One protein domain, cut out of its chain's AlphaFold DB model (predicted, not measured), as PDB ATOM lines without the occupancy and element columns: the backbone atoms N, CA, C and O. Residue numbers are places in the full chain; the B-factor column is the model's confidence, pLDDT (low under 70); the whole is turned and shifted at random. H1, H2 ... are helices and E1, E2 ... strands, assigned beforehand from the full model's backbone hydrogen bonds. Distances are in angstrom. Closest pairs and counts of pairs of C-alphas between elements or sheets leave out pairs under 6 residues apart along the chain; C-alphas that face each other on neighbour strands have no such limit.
ATOM      1  N   SER A  71      29.112  53.390   9.957       80.69
ATOM      2  CA  SER A  71      29.340  54.404   8.919       80.69
ATOM      3  C   SER A  71      29.535  53.776   7.538       80.69
ATOM      4  O   SER A  71      28.899  54.206   6.578       80.69
ATOM      5  N   GLU A  72      30.320  52.702   7.429       86.81
ATOM      6  CA  GLU A  72      30.516  51.987   6.163       86.81
ATOM      7  C   GLU A  72      29.211  51.385   5.623       86.81
ATOM      8  O   GLU A  72      29.004  51.390   4.406       86.81
ATOM      9  N   ILE A  73      28.312  50.892   6.486       86.25
ATOM     10  CA  ILE A  73      26.992  50.373   6.078       86.25
ATOM     11  C   ILE A  73      26.120  51.472   5.461       86.25
ATOM     12  O   ILE A  73      25.415  51.213   4.479       86.25
ATOM     13  N   VAL A  74      26.163  52.680   6.033       81.69
ATOM     14  CA  VAL A  74      25.402  53.848   5.566       81.69
ATOM     15  C   VAL A  74      25.988  54.411   4.270       81.69
ATOM     16  O   VAL A  74      25.240  54.626   3.313       81.69
ATOM     17  N   ASP A  75      27.307  54.603   4.220       84.00
ATOM     18  CA  ASP A  75      27.994  55.297   3.124       84.00
ATOM     19  C   ASP A  75      28.231  54.406   1.891       84.00
ATOM     20  O   ASP A  75      28.361  54.917   0.777       84.00
ATOM     21  N   THR A  76      28.255  53.075   2.045       87.06
ATOM     22  CA  THR A  76      28.455  52.146   0.918       87.06
ATOM     23  C   THR A  76      27.166  51.973   0.097       87.06
ATOM     24  O   THR A  76      26.183  51.413   0.602       87.06
ATOM     25  N   PRO A  77      27.141  52.352  -1.200       87.00
ATOM     26  CA  PRO A  77      25.953  52.199  -2.038       87.00
ATOM     27  C   PRO A  77      25.548  50.731  -2.230       87.00
ATOM     28  O   PRO A  77      26.383  49.851  -2.426       87.00
ATOM     29  N   GLY A  78      24.239  50.466  -2.223       88.69
ATOM     30  CA  GLY A  78      23.686  49.120  -2.429       88.69
ATOM     31  C   GLY A  78      23.688  48.218  -1.190       88.69
ATOM     32  O   GLY A  78      23.150  47.115  -1.249       88.69
ATOM     33  N   THR A  79      24.206  48.675  -0.047       90.31
ATOM     34  CA  THR A  79      24.210  47.892   1.200       90.31
ATOM     35  C   THR A  79      22.798  47.553   1.691       90.31
ATOM     36  O   THR A  79      22.548  46.416   2.088       90.31
ATOM     37  N   ILE A  80      21.833  48.471   1.550       89.38
ATOM     38  CA  ILE A  80      20.411  48.177   1.807       89.38
ATOM     39  C   ILE A  80      19.856  47.073   0.897       89.38
ATOM     40  O   ILE A  80      19.029  46.273   1.329       89.38
ATOM     41  N   THR A  81      20.324  46.985  -0.351       92.44
ATOM     42  CA  THR A  81      19.925  45.921  -1.280       92.44
ATOM     43  C   THR A  81      20.457  44.578  -0.794       92.44
ATOM     44  O   THR A  81      19.666  43.653  -0.641       92.44
ATOM     45  N   ARG A  82      21.745  44.503  -0.425       93.00
ATOM     46  CA  ARG A  82      22.370  43.290   0.140       93.00
ATOM     47  C   ARG A  82      21.667  42.811   1.412       93.00
ATOM     48  O   ARG A  82      21.429  41.618   1.569       93.00
ATOM     49  N   PHE A  83      21.284  43.735   2.296       92.69
ATOM     50  CA  PHE A  83      20.479  43.422   3.478       92.69
ATOM     51  C   PHE A  83      19.110  42.832   3.097       92.69
ATOM     52  O   PHE A  83      18.723  41.773   3.588       92.69
ATOM     53  N   LYS A  84      18.381  43.462   2.167       93.12
ATOM     54  CA  LYS A  84      17.068  42.967   1.716       93.12
ATOM     55  C   LYS A  84      17.167  41.621   0.985       93.12
ATOM     56  O   LYS A  84      16.265  40.796   1.134       93.12
ATOM     57  N   GLU A  85      18.245  41.370   0.248       94.44
ATOM     58  CA  GLU A  85      18.557  40.077  -0.380       94.44
ATOM     59  C   GLU A  85      18.809  38.993   0.678       94.44
ATOM     60  O   GLU A  85      18.144  37.956   0.651       94.44
ATOM     61  N   PHE A  86      19.658  39.269   1.676       94.56
ATOM     62  CA  PHE A  86      19.894  38.380   2.818       94.56
ATOM     63  C   PHE A  86      18.586  38.006   3.527       94.56
ATOM     64  O   PHE A  86      18.311  36.829   3.748       94.56
ATOM     65  N   VAL A  87      17.736  38.984   3.847       94.19
ATOM     66  CA  VAL A  87      16.464  38.720   4.540       94.19
ATOM     67  C   VAL A  87      15.489  37.962   3.637       94.19
ATOM     68  O   VAL A  87      14.789  37.067   4.108       94.19
ATOM     69  N   THR A  88      15.481  38.242   2.329       94.75
ATOM     70  CA  THR A  88      14.699  37.476   1.342       94.75
ATOM     71  C   THR A  88      15.104  36.002   1.332       94.75
ATOM     72  O   THR A  88      14.236  35.126   1.265       94.75
ATOM     73  N   GLU A  89      16.396  35.710   1.462       93.88
ATOM     74  CA  GLU A  89      16.905  34.346   1.492       93.88
ATOM     75  C   GLU A  89      16.704  33.660   2.861       93.88
ATOM     76  O   GLU A  89      16.126  32.563   2.918       93.88
ATOM     77  N   TYR A  90      17.143  34.284   3.956       93.00
ATOM     78  CA  TYR A  90      17.320  33.649   5.272       93.00
ATOM     79  C   TYR A  90      16.296  34.048   6.342       93.00
ATOM     80  O   TYR A  90      16.108  33.280   7.282       93.00
ATOM     81  N   GLY A  91      15.624  35.195   6.204       91.06
ATOM     82  CA  GLY A  91      14.675  35.702   7.203       91.06
ATOM     83  C   GLY A  91      13.348  34.937   7.272       91.06
ATOM     84  O   GLY A  91      13.045  34.087   6.424       91.06
ATOM     85  N   THR A  92      12.526  35.270   8.270       93.19
ATOM     86  CA  THR A  92      11.146  34.763   8.404       93.19
ATOM     87  C   THR A  92      10.185  35.419   7.399       93.19
ATOM     88  O   THR A  92      10.560  36.318   6.642       93.19
ATOM     89  N   THR A  93       8.926  34.975   7.360       95.19
ATOM     90  CA  THR A  93       7.879  35.585   6.517       95.19
ATOM     91  C   THR A  93       7.635  37.046   6.899       95.19
ATOM     92  O   THR A  93       7.499  37.909   6.033       95.19
ATOM     93  N   GLU A  94       7.628  37.317   8.200       91.00
ATOM     94  CA  GLU A  94       7.349  38.604   8.824       91.00
ATOM     95  C   GLU A  94       8.516  39.571   8.598       91.00
ATOM     96  O   GLU A  94       8.317  40.670   8.082       91.00
ATOM     97  N   GLN A  95       9.752  39.114   8.834       89.88
ATOM     98  CA  GLN A  95      10.974  39.865   8.530       89.88
ATOM     99  C   GLN A  95      11.041  40.256   7.047       89.88
ATOM    100  O   GLN A  95      11.286  41.416   6.718       89.88
ATOM    101  N   LYS A  96      10.729  39.326   6.131       94.12
ATOM    102  CA  LYS A  96      10.635  39.616   4.688       94.12
ATOM    103  C   LYS A  96       9.555  40.632   4.351       94.12
ATOM    104  O   LYS A  96       9.698  41.335   3.355       94.12
ATOM    105  N   GLN A  97       8.463  40.687   5.108       90.62
ATOM    106  CA  GLN A  97       7.400  41.653   4.869       90.62
ATOM    107  C   GLN A  97       7.795  43.048   5.365       90.62
ATOM    108  O   GLN A  97       7.659  44.002   4.599       90.62
ATOM    109  N   ALA A  98       8.369  43.152   6.565       84.56
ATOM    110  CA  ALA A  98       8.817  44.418   7.136       84.56
ATOM    111  C   ALA A  98       9.927  45.071   6.283       84.56
ATOM    112  O   ALA A  98       9.786  46.209   5.829       84.56
ATOM    113  N   VAL A  99      10.990  44.332   5.922       88.19
ATOM    114  CA  VAL A  99      12.122  44.934   5.184       88.19
ATOM    115  C   VAL A  99      11.785  45.380   3.754       88.19
ATOM    116  O   VAL A  99      12.513  46.194   3.179       88.19
ATOM    117  N   LYS A 100      10.685  44.899   3.149       88.06
ATOM    118  CA  LYS A 100      10.235  45.378   1.825       88.06
ATOM    119  C   LYS A 100       9.985  46.882   1.830       88.06
ATOM    120  O   LYS A 100      10.339  47.529   0.840       88.06
ATOM    121  N   GLN A 101       9.441  47.410   2.927       82.81
ATOM    122  CA  GLN A 101       9.051  48.815   3.064       82.81
ATOM    123  C   GLN A 101      10.250  49.764   3.168       82.81
ATOM    124  O   GLN A 101      10.116  50.948   2.866       82.81
ATOM    125  N   LEU A 102      11.434  49.256   3.524       84.88
ATOM    126  CA  LEU A 102      12.657  50.052   3.643       84.88
ATOM    127  C   LEU A 102      13.153  50.520   2.267       84.88
ATOM    128  O   LEU A 102      13.279  49.715   1.337       84.88
ATOM    129  N   LYS A 103      13.459  51.814   2.137       83.06
ATOM    130  CA  LYS A 103      13.848  52.459   0.869       83.06
ATOM    131  C   LYS A 103      15.320  52.809   0.782       83.06
ATOM    132  O   LYS A 103      15.943  52.550  -0.244       83.06
ATOM    133  N   LYS A 104      15.853  53.438   1.828       79.81
ATOM    134  CA  LYS A 104      17.224  53.948   1.876       79.81
ATOM    135  C   LYS A 104      17.690  54.120   3.316       79.81
ATOM    136  O   LYS A 104      16.875  54.372   4.205       79.81
ATOM    137  N   TRP A 105      19.000  54.083   3.503       81.38
ATOM    138  CA  TRP A 105      19.643  54.717   4.648       81.38
ATOM    139  C   TRP A 105      19.577  56.242   4.455       81.38
ATOM    140  O   TRP A 105      19.694  56.734   3.328       81.38
ATOM    141  N   ARG A 106      19.299  56.991   5.523       64.38
ATOM    142  CA  ARG A 106      19.142  58.454   5.503       64.38
ATOM    143  C   ARG A 106      20.321  59.183   6.148       64.38
ATOM    144  O   ARG A 106      20.577  60.323   5.771       64.38
ATOM    145  N   GLY A 107      21.054  58.525   7.041       62.75
ATOM    146  CA  GLY A 107      22.271  59.071   7.622       62.75
ATOM    147  C   GLY A 107      22.721  58.342   8.881       62.75
ATOM    148  O   GLY A 107      22.104  57.369   9.319       62.75
ATOM    149  N   PHE A 108      23.810  58.865   9.434       60.12
ATOM    150  CA  PHE A 108      24.417  58.451  10.686       60.12
ATOM    151  C   PHE A 108      24.305  59.581  11.717       60.12
ATOM    152  O   PHE A 108      24.654  60.725  11.420       60.12
ATOM    153  N   SER A 109      23.843  59.269  12.930       62.06
ATOM    154  CA  SER A 109      23.698  60.241  14.021       62.06
ATOM    155  C   SER A 109      24.575  59.852  15.214       62.06
ATOM    156  O   SER A 109      24.361  58.810  15.825       62.06
ATOM    157  N   GLN A 110      25.554  60.694  15.567       56.06
ATOM    158  CA  GLN A 110      26.417  60.539  16.751       56.06
ATOM    159  C   GLN A 110      25.883  61.366  17.936       56.06
ATOM    160  O   GLN A 110      26.529  62.311  18.387       56.06
ATOM    161  N   LYS A 111      24.663  61.069  18.405       64.62
ATOM    162  CA  LYS A 111      24.105  61.705  19.616       64.62
ATOM    163  C   LYS A 111      24.555  60.938  20.867       64.62
ATOM    164  O   LYS A 111      25.744  60.877  21.144       64.62
ATOM    165  N   ALA A 112      23.626  60.356  21.628       62.28
ATOM    166  CA  ALA A 112      23.966  59.512  22.778       62.28
ATOM    167  C   ALA A 112      24.515  58.135  22.356       62.28
ATOM    168  O   ALA A 112      25.341  57.568  23.064       62.28
ATOM    169  N   TYR A 113      24.080  57.636  21.194       62.72
ATOM    170  CA  TYR A 113      24.525  56.378  20.592       62.72
ATOM    171  C   TYR A 113      24.685  56.546  19.071       62.72
ATOM    172  O   TYR A 113      23.889  57.281  18.476       62.72
ATOM    173  N   PRO A 114      25.670  55.874  18.444       67.19
ATOM    174  CA  PRO A 114      25.768  55.691  16.995       67.19
ATOM    175  C   PRO A 114      24.453  55.150  16.401       67.19
ATOM    176  O   PRO A 114      24.036  54.060  16.782       67.19
ATOM    177  N   ALA A 115      23.787  55.871  15.488       72.19
ATOM    178  CA  ALA A 115      22.484  55.449  14.943       72.19
ATOM    179  C   ALA A 115      22.405  55.396  13.402       72.19
ATOM    180  O   ALA A 115      22.722  56.390  12.750       72.19
ATOM    181  N   ILE A 116      21.910  54.283  12.835       74.00
ATOM    182  CA  ILE A 116      21.480  54.174  11.425       74.00
ATOM    183  C   ILE A 116      20.055  54.712  11.300       74.00
ATOM    184  O   ILE A 116      19.122  54.123  11.845       74.00
ATOM    185  N   GLU A 117      19.860  55.770  10.516       77.06
ATOM    186  CA  GLU A 117      18.524  56.233  10.136       77.06
ATOM    187  C   GLU A 117      18.045  55.524   8.856       77.06
ATOM    188  O   GLU A 117      18.718  55.556   7.823       77.06
ATOM    189  N   VAL A 118      16.853  54.927   8.882       75.62
ATOM    190  CA  VAL A 118      16.248  54.205   7.752       75.62
ATOM    191  C   VAL A 118      14.964  54.900   7.313       75.62
ATOM    192  O   VAL A 118      14.077  55.115   8.125       75.62
ATOM    193  N   THR A 119      14.807  55.221   6.027       75.56
ATOM    194  CA  THR A 119      13.511  55.688   5.490       75.56
ATOM    195  C   THR A 119      12.661  54.501   5.041       75.56
ATOM    196  O   THR A 119      13.147  53.661   4.275       75.56
ATOM    197  N   SER A 120      11.394  54.465   5.449       74.31
ATOM    198  CA  SER A 120      10.407  53.454   5.047       74.31
ATOM    199  C   SER A 120       9.192  54.063   4.328       74.31
ATOM    200  O   SER A 120       9.016  55.279   4.294       74.31
ATOM    201  N   ASP A 121       8.343  53.204   3.760       73.19
ATOM    202  CA  ASP A 121       7.013  53.565   3.245       73.19
ATOM    203  C   ASP A 121       5.900  53.496   4.310       73.19
ATOM    204  O   ASP A 121       4.724  53.608   3.944       73.19
ATOM    205  N   TYR A 122       6.225  53.305   5.597       69.94
ATOM    206  CA  TYR A 122       5.223  53.147   6.659       69.94
ATOM    207  C   TYR A 122       4.245  54.329   6.737       69.94
ATOM    208  O   TYR A 122       4.635  55.464   6.437       69.94
ATOM    209  N   PRO A 123       2.965  54.087   7.086       65.88
ATOM    210  CA  PRO A 123       2.045  55.175   7.390       65.88
ATOM    211  C   PRO A 123       2.622  56.038   8.520       65.88
ATOM    212  O   PRO A 123       3.224  55.519   9.454       65.88
ATOM    213  N   THR A 124       2.443  57.353   8.415       69.31
ATOM    214  CA  THR A 124       2.706  58.268   9.531       69.31
ATOM    215  C   THR A 124       1.569  58.128  10.537       69.31
ATOM    216  O   THR A 124       0.405  58.155  10.135       69.31
ATOM    217  N   VAL A 125       1.919  57.981  11.812       66.31
ATOM    218  CA  VAL A 125       1.002  57.854  12.955       66.31
ATOM    219  C   VAL A 125       1.480  58.827  14.031       66.31
ATOM    220  O   VAL A 125       2.687  58.988  14.207       66.31
ATOM    221  N   ASP A 126       0.579  59.511  14.729       68.44
ATOM    222  CA  ASP A 126       0.958  60.491  15.747       68.44
ATOM    223  C   ASP A 126       0.742  59.876  17.129       68.44
ATOM    224  O   ASP A 126      -0.332  59.973  17.704       68.44
ATOM    225  N   TYR A 127       1.767  59.220  17.679       66.38
ATOM    226  CA  TYR A 127       1.668  58.542  18.981       66.38
ATOM    227  C   TYR A 127       1.171  59.462  20.115       66.38
ATOM    228  O   TYR A 127       0.471  59.003  21.015       66.38
ATOM    229  N   GLU A 128       1.511  60.756  20.082       68.75
ATOM    230  CA  GLU A 128       1.104  61.723  21.109       68.75
ATOM    231  C   GLU A 128      -0.378  62.121  20.971       68.75
ATOM    232  O   GLU A 128      -1.023  62.448  21.970       68.75
ATOM    233  N   ALA A 129      -0.935  62.079  19.754       71.88
ATOM    234  CA  ALA A 129      -2.348  62.361  19.486       71.88
ATOM    235  C   ALA A 129      -3.247  61.109  19.519       71.88
ATOM    236  O   ALA A 129      -4.369  61.170  20.027       71.88
ATOM    237  N   ASP A 130      -2.758  59.990  18.986       69.69
ATOM    238  CA  ASP A 130      -3.493  58.741  18.761       69.69
ATOM    239  C   ASP A 130      -3.376  57.776  19.960       69.69
ATOM    240  O   ASP A 130      -4.308  57.024  20.258       69.69
ATOM    241  N   GLY A 131      -2.251  57.812  20.685       69.06
ATOM    242  CA  GLY A 131      -1.943  56.897  21.786       69.06
ATOM    243  C   GLY A 131      -1.635  55.463  21.332       69.06
ATOM    244  O   GLY A 131      -1.321  55.202  20.173       69.06
ATOM    245  N   ALA A 132      -1.726  54.503  22.258       72.50
ATOM    246  CA  ALA A 132      -1.455  53.085  21.996       72.50
ATOM    247  C   ALA A 132      -2.610  52.405  21.224       72.50
ATOM    248  O   ALA A 132      -3.400  51.648  21.791       72.50
ATOM    249  N   THR A 133      -2.728  52.711  19.931       78.50
ATOM    250  CA  THR A 133      -3.694  52.095  19.007       78.50
ATOM    251  C   THR A 133      -3.174  50.776  18.427       78.50
ATOM    252  O   THR A 133      -1.971  50.514  18.423       78.50
ATOM    253  N   ASP A 134      -4.066  49.960  17.850       79.31
ATOM    254  CA  ASP A 134      -3.677  48.751  17.102       79.31
ATOM    255  C   ASP A 134      -2.693  49.062  15.952       79.31
ATOM    256  O   ASP A 134      -1.858  48.228  15.603       79.31
ATOM    257  N   GLU A 135      -2.766  50.267  15.374       73.69
ATOM    258  CA  GLU A 135      -1.887  50.726  14.291       73.69
ATOM    259  C   GLU A 135      -0.473  51.041  14.806       73.69
ATOM    260  O   GLU A 135       0.508  50.620  14.189       73.69
ATOM    261  N   VAL A 136      -0.357  51.684  15.976       71.06
ATOM    262  CA  VAL A 136       0.921  51.872  16.686       71.06
ATOM    263  C   VAL A 136       1.538  50.522  17.056       71.06
ATOM    264  O   VAL A 136       2.683  50.250  16.691       71.06
ATOM    265  N   MET A 137       0.769  49.636  17.698       75.81
ATOM    266  CA  MET A 137       1.232  48.302  18.109       75.81
ATOM    267  C   MET A 137       1.689  47.446  16.911       75.81
ATOM    268  O   MET A 137       2.614  46.636  17.021       75.81
ATOM    269  N   ALA A 138       1.060  47.611  15.741       77.94
ATOM    270  CA  ALA A 138       1.485  46.949  14.511       77.94
ATOM    271  C   ALA A 138       2.838  47.480  14.003       77.94
ATOM    272  O   ALA A 138       3.692  46.679  13.614       77.94
ATOM    273  N   LEU A 139       3.064  48.798  14.043       73.12
ATOM    274  CA  LEU A 139       4.334  49.422  13.646       73.12
ATOM    275  C   LEU A 139       5.493  49.071  14.589       73.12
ATOM    276  O   LEU A 139       6.601  48.813  14.111       73.12
ATOM    277  N   GLU A 140       5.247  48.994  15.899       73.81
ATOM    278  CA  GLU A 140       6.219  48.491  16.884       73.81
ATOM    279  C   GLU A 140       6.668  47.069  16.527       73.81
ATOM    280  O   GLU A 140       7.861  46.774  16.415       73.81
ATOM    281  N   LYS A 141       5.702  46.190  16.242       77.50
ATOM    282  CA  LYS A 141       5.964  44.796  15.879       77.50
ATOM    283  C   LYS A 141       6.707  44.649  14.546       77.50
ATOM    284  O   LYS A 141       7.598  43.810  14.428       77.50
ATOM    285  N   GLU A 142       6.377  45.451  13.534       78.94
ATOM    286  CA  GLU A 142       7.130  45.446  12.273       78.94
ATOM    287  C   GLU A 142       8.558  45.994  12.443       78.94
ATOM    288  O   GLU A 142       9.496  45.466  11.836       78.94
ATOM    289  N   SER A 143       8.747  46.977  13.329       73.81
ATOM    290  CA  SER A 143      10.065  47.506  13.699       73.81
ATOM    291  C   SER A 143      10.924  46.453  14.414       73.81
ATOM    292  O   SER A 143      12.098  46.291  14.070       73.81
ATOM    293  N   GLN A 144      10.339  45.644  15.307       75.50
ATOM    294  CA  GLN A 144      11.017  44.489  15.911       75.50
ATOM    295  C   GLN A 144      11.499  43.479  14.851       75.50
ATOM    296  O   GLN A 144      12.637  43.013  14.911       75.50
ATOM    297  N   TYR A 145      10.698  43.167  13.828       84.25
ATOM    298  CA  TYR A 145      11.151  42.252  12.771       84.25
ATOM    299  C   TYR A 145      12.316  42.819  11.940       84.25
ATOM    300  O   TYR A 145      13.166  42.059  11.468       84.25
ATOM    301  N   ILE A 146      12.413  44.143  11.783       81.31
ATOM    302  CA  ILE A 146      13.591  44.787  11.178       81.31
ATOM    303  C   ILE A 146      14.814  44.652  12.101       81.31
ATOM    304  O   ILE A 146      15.908  44.367  11.608       81.31
ATOM    305  N   ALA A 147      14.627  44.792  13.417       76.12
ATOM    306  CA  ALA A 147      15.666  44.617  14.435       76.12
ATOM    307  C   ALA A 147      16.334  43.239  14.355       76.12
ATOM    308  O   ALA A 147      17.550  43.132  14.198       76.12
ATOM    309  N   GLU A 148      15.522  42.184  14.418       79.56
ATOM    310  CA  GLU A 148      15.969  40.791  14.377       79.56
ATOM    311  C   GLU A 148      16.687  40.467  13.064       79.56
ATOM    312  O   GLU A 148      17.733  39.817  13.059       79.56
ATOM    313  N   ALA A 149      16.153  40.962  11.944       87.31
ATOM    314  CA  ALA A 149      16.755  40.803  10.630       87.31
ATOM    315  C   ALA A 149      18.152  41.443  10.557       87.31
ATOM    316  O   ALA A 149      19.088  40.825  10.043       87.31
ATOM    317  N   PHE A 150      18.318  42.654  11.099       84.75
ATOM    318  CA  PHE A 150      19.618  43.320  11.193       84.75
ATOM    319  C   PHE A 150      20.577  42.586  12.133       84.75
ATOM    320  O   PHE A 150      21.718  42.338  11.754       84.75
ATOM    321  N   ALA A 151      20.115  42.177  13.316       80.69
ATOM    322  CA  ALA A 151      20.916  41.421  14.277       80.69
ATOM    323  C   ALA A 151      21.348  40.047  13.733       80.69
ATOM    324  O   ALA A 151      22.390  39.531  14.132       80.69
ATOM    325  N   ALA A 152      20.592  39.450  12.805       85.69
ATOM    326  CA  ALA A 152      20.991  38.241  12.088       85.69
ATOM    327  C   ALA A 152      22.031  38.513  10.983       85.69
ATOM    328  O   ALA A 152      22.892  37.666  10.753       85.69
ATOM    329  N   TRP A 153      21.967  39.672  10.321       89.81
ATOM    330  CA  TRP A 153      22.819  40.038   9.182       89.81
ATOM    331  C   TRP A 153      24.158  40.683   9.570       89.81
ATOM    332  O   TRP A 153      25.167  40.439   8.909       89.81
ATOM    333  N   TRP A 154      24.188  41.497  10.627       86.44
ATOM    334  CA  TRP A 154      25.328  42.343  10.993       86.44
ATOM    335  C   TRP A 154      26.045  41.844  12.259       86.44
ATOM    336  O   TRP A 154      25.431  41.462  13.265       86.44
ATOM    337  N   GLN A 155      27.377  41.810  12.190       86.06
ATOM    338  CA  GLN A 155      28.292  41.613  13.309       86.06
ATOM    339  C   GLN A 155      28.554  42.984  13.929       86.06
ATOM    340  O   GLN A 155      29.432  43.718  13.491       86.06
ATOM    341  N   ILE A 156      27.760  43.317  14.939       71.88
ATOM    342  CA  ILE A 156      27.852  44.592  15.644       71.88
ATOM    343  C   ILE A 156      29.135  44.620  16.478       71.88
ATOM    344  O   ILE A 156      29.353  43.756  17.330       71.88
ATOM    345  N   ASP A 157      29.976  45.611  16.205       71.69
ATOM    346  CA  ASP A 157      31.259  45.884  16.852       71.69
ATOM    347  C   ASP A 157      31.173  47.028  17.879       71.69
ATOM    348  O   ASP A 157      31.903  47.015  18.873       71.69
ATOM    349  N   GLU A 158      30.237  47.967  17.698       66.88
ATOM    350  CA  GLU A 158      29.934  49.055  18.636       66.88
ATOM    351  C   GLU A 158      28.452  49.084  19.083       66.88
ATOM    352  O   GLU A 158      27.558  48.840  18.263       66.88
ATOM    353  N   PRO A 159      28.143  49.431  20.356       67.81
ATOM    354  CA  PRO A 159      26.767  49.627  20.816       67.81
ATOM    355  C   PRO A 159      26.082  50.726  20.004       67.81
ATOM    356  O   PRO A 159      26.405  51.908  20.125       67.81
ATOM    357  N   SER A 160      25.136  50.319  19.169       68.56
ATOM    358  CA  SER A 160      24.542  51.157  18.135       68.56
ATOM    359  C   SER A 160      23.024  51.043  18.137       68.56
ATOM    360  O   SER A 160      22.438  50.205  18.820       68.56
ATOM    361  N   VAL A 161      22.378  51.935  17.396       72.88
ATOM    362  CA  VAL A 161      20.929  52.051  17.285       72.88
ATOM    363  C   VAL A 161      20.512  51.953  15.819       72.88
ATOM    364  O   VAL A 161      21.171  52.505  14.941       72.88
ATOM    365  N   ILE A 162      19.384  51.313  15.532       73.75
ATOM    366  CA  ILE A 162      18.675  51.498  14.258       73.75
ATOM    367  C   ILE A 162      17.410  52.306  14.544       73.75
ATOM    368  O   ILE A 162      16.689  51.994  15.486       73.75
ATOM    369  N   GLN A 163      17.166  53.359  13.763       73.31
ATOM    370  CA  GLN A 163      15.968  54.199  13.829       73.31
ATOM    371  C   GLN A 163      15.246  54.131  12.488       73.31
ATOM    372  O   GLN A 163      15.805  54.510  11.455       73.31
ATOM    373  N   VAL A 164      14.005  53.650  12.484       70.56
ATOM    374  CA  VAL A 164      13.182  53.565  11.272       70.56
ATOM    375  C   VAL A 164      12.220  54.746  11.252       70.56
ATOM    376  O   VAL A 164      11.458  54.935  12.184       70.56
ATOM    377  N   PHE A 165      12.261  55.546  10.191       66.94
ATOM    378  CA  PHE A 165      11.379  56.690   9.975       66.94
ATOM    379  C   PHE A 165      10.245  56.307   9.025       66.94
ATOM    380  O   PHE A 165      10.466  55.604   8.028       66.94
ATOM    381  N   ASP A 166       9.047  56.814   9.305       66.56
ATOM    382  CA  ASP A 166       7.873  56.650   8.447       66.56
ATOM    383  C   ASP A 166       7.967  57.457   7.133       66.56
ATOM    384  O   ASP A 166       8.951  58.155   6.858       66.56
ATOM    385  N   ARG A 167       6.925  57.364   6.297       62.69
ATOM    386  CA  ARG A 167       6.836  58.049   4.996       62.69
ATOM    387  C   ARG A 167       6.898  59.578   5.097       62.69
ATOM    388  O   ARG A 167       7.374  60.226   4.165       62.69
ATOM    389  N   GLY A 168       6.423  60.159   6.198       55.31
ATOM    390  CA  GLY A 168       6.539  61.585   6.509       55.31
ATOM    391  C   GLY A 168       7.949  61.993   6.947       55.31
ATOM    392  O   GLY A 168       8.250  63.184   7.031       55.31
ATOM    393  N   GLY A 169       8.831  61.022   7.200       55.12
ATOM    394  CA  GLY A 169      10.173  61.253   7.716       55.12
ATOM    395  C   GLY A 169      10.179  61.704   9.175       55.12
ATOM    396  O   GLY A 169      11.174  62.309   9.593       55.12
ATOM    397  N   GLN A 170       9.091  61.439   9.909       58.25
ATOM    398  CA  GLN A 170       8.972  61.684  11.343       58.25
ATOM    399  C   GLN A 170       9.489  60.481  12.143       58.25
ATOM    400  O   GLN A 170       9.516  59.350  11.656       58.25
ATOM    401  N   TYR A 171       9.947  60.759  13.364       54.75
ATOM    402  CA  TYR A 171      10.190  59.727  14.364       54.75
ATOM    403  C   TYR A 171       8.850  59.418  15.029       54.75
ATOM    404  O   TYR A 171       8.341  60.226  15.804       54.75
ATOM    405  N   THR A 172       8.274  58.272  14.697       51.72
ATOM    406  CA  THR A 172       7.070  57.750  15.341       51.72
ATOM    407  C   THR A 172       7.497  57.161  16.688       51.72
ATOM    408  O   THR A 172       8.391  56.316  16.715       51.72
ATOM    409  N   ALA A 173       6.926  57.568  17.825       42.28
ATOM    410  CA  ALA A 173       7.183  56.822  19.063       42.28
ATOM    411  C   ALA A 173       6.609  55.398  18.909       42.28
ATOM    412  O   ALA A 173       5.573  55.214  18.274       42.28
ATOM    413  N   GLY A 174       7.357  54.393  19.367       43.31
ATOM    414  CA  GLY A 174       7.159  52.996  18.957       43.31
ATOM    415  C   GLY A 174       7.984  52.574  17.728       43.31
ATOM    416  O   GLY A 174       8.187  51.380  17.508       43.31
ATOM    417  N   THR A 175       8.592  53.504  16.973       44.44
ATOM    418  CA  THR A 175       9.725  53.128  16.110       44.44
ATOM    419  C   THR A 175      10.870  52.725  17.015       44.44
ATOM    420  O   THR A 175      11.516  53.546  17.667       44.44
ATOM    421  N   SER A 176      11.060  51.411  17.094       47.62
ATOM    422  CA  SER A 176      12.093  50.756  17.868       47.62
ATOM    423  C   SER A 176      13.422  51.455  17.592       47.62
ATOM    424  O   SER A 176      14.003  51.327  16.515       47.62
ATOM    425  N   CYS A 177      13.893  52.231  18.564       50.38
ATOM    426  CA  CYS A 177      15.274  52.663  18.629       50.38
ATOM    427  C   CYS A 177      16.010  51.390  19.078       50.38
ATOM    428  O   CYS A 177      16.052  51.013  20.245       50.38
ATOM    429  N   ILE A 178      16.425  50.611  18.082       54.31
ATOM    430  CA  ILE A 178      16.874  49.236  18.277       54.31
ATOM    431  C   ILE A 178      18.310  49.308  18.722       54.31
ATOM    432  O   ILE A 178      19.196  49.430  17.876       54.31
ATOM    433  N   ARG A 179      18.551  49.191  20.027       52.47
ATOM    434  CA  ARG A 179      19.877  48.818  20.502       52.47
ATOM    435  C   ARG A 179      20.272  47.507  19.831       52.47
ATOM    436  O   ARG A 179      19.631  46.474  20.018       52.47
ATOM    437  N   THR A 180      21.302  47.564  19.003       52.22
ATOM    438  CA  THR A 180      21.718  46.463  18.129       52.22
ATOM    439  C   THR A 180      22.244  45.269  18.930       52.22
ATOM    440  O   THR A 180      22.048  44.120  18.540       52.22
TER     441      THR A 180
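Overview. This is residues 71 to 180 of the 190 residues of an uncharacterized protein of Streptomyces sp. SID10815 (UniProt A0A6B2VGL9). One long helix, H5, crosses the helical hairpin of H2 and H3 and grazes a small, strongly twisted three-stranded sheet; short H1 is over strand E1, and tiny H4 is far out near residue 136 of H5. After E3, residues 166 to 180 hold no named element. The printed part has 110 residues, with five named helices and three named strands, in the order H1 H2 H3 E1 E2 H4 H5 E3; the sheet, E1 E2 E3, is mixed. The class is mixed, helices and strands; the whole is compact, with a radius of gyration of the C-alphas of 13.3 A and spans of 37 by 33 by 21 A.

Arrangement. H1, residues 71 to 75, is over E1, residues 102 to 110, at a height over the sheet of 8.4 A; their closest C-alphas, Val 74 and Trp 105, are 5.9 A apart. H2, residues 79 to 90, only grazes the sheet. H2 touches H3, residues 93 to 100, in a helical hairpin, at a shallow tilt of 15 degrees, opposite ways; the closest C-alphas, Thr 88 and Lys 96, are 5.7 A apart. E1 and E2, residues 114 to 120, form an antiparallel hairpin, with N 106 and O 117 within hydrogen-bond range at 2.8 A. H4, residues 127 to 130, is close but not clearly touching H5, residues 134 to 153; their closest C-alphas, Tyr 127 and Val 136, are 7.1 A apart. H5 touches H3 about perpendicular, at 89 degrees; the closest C-alphas, Gln 95 and Tyr 145, are 4.9 A apart. H5 touches H2 with residues 149 to 153 alone, and grazes the sheet with residues 143 to 150. E3, residues 161 to 165, is parallel to E2, with N 163 and O 116 2.8 A apart; E2, H4, H5 and E3 make a strand-helix-strand unit, parallel neighbour strands joined through helices, its crossover right-handed. Every O i to N i+4 pair is within hydrogen-bond range in H1, H2 and H5, and 3 of 4 in H3; H4 is too short for one.

Along the chain. H1 begins at C-alpha 71 (29.340, 54.404, 8.919). H2 is 16.3 A long, E1 21.7 A, E2 19.6 A and H5 29.0 A. E3 ends at C-alpha 165 (11.379, 56.690, 9.975).

Size, cuts and confidence. The C-alphas farthest apart, Glu 89 and Ala 129, are 38.5 A apart. The printed part has no cut and no long link. Mean pLDDT of the printed part is 75.3; residues under 70 include 106 to 114 and 165 to 180.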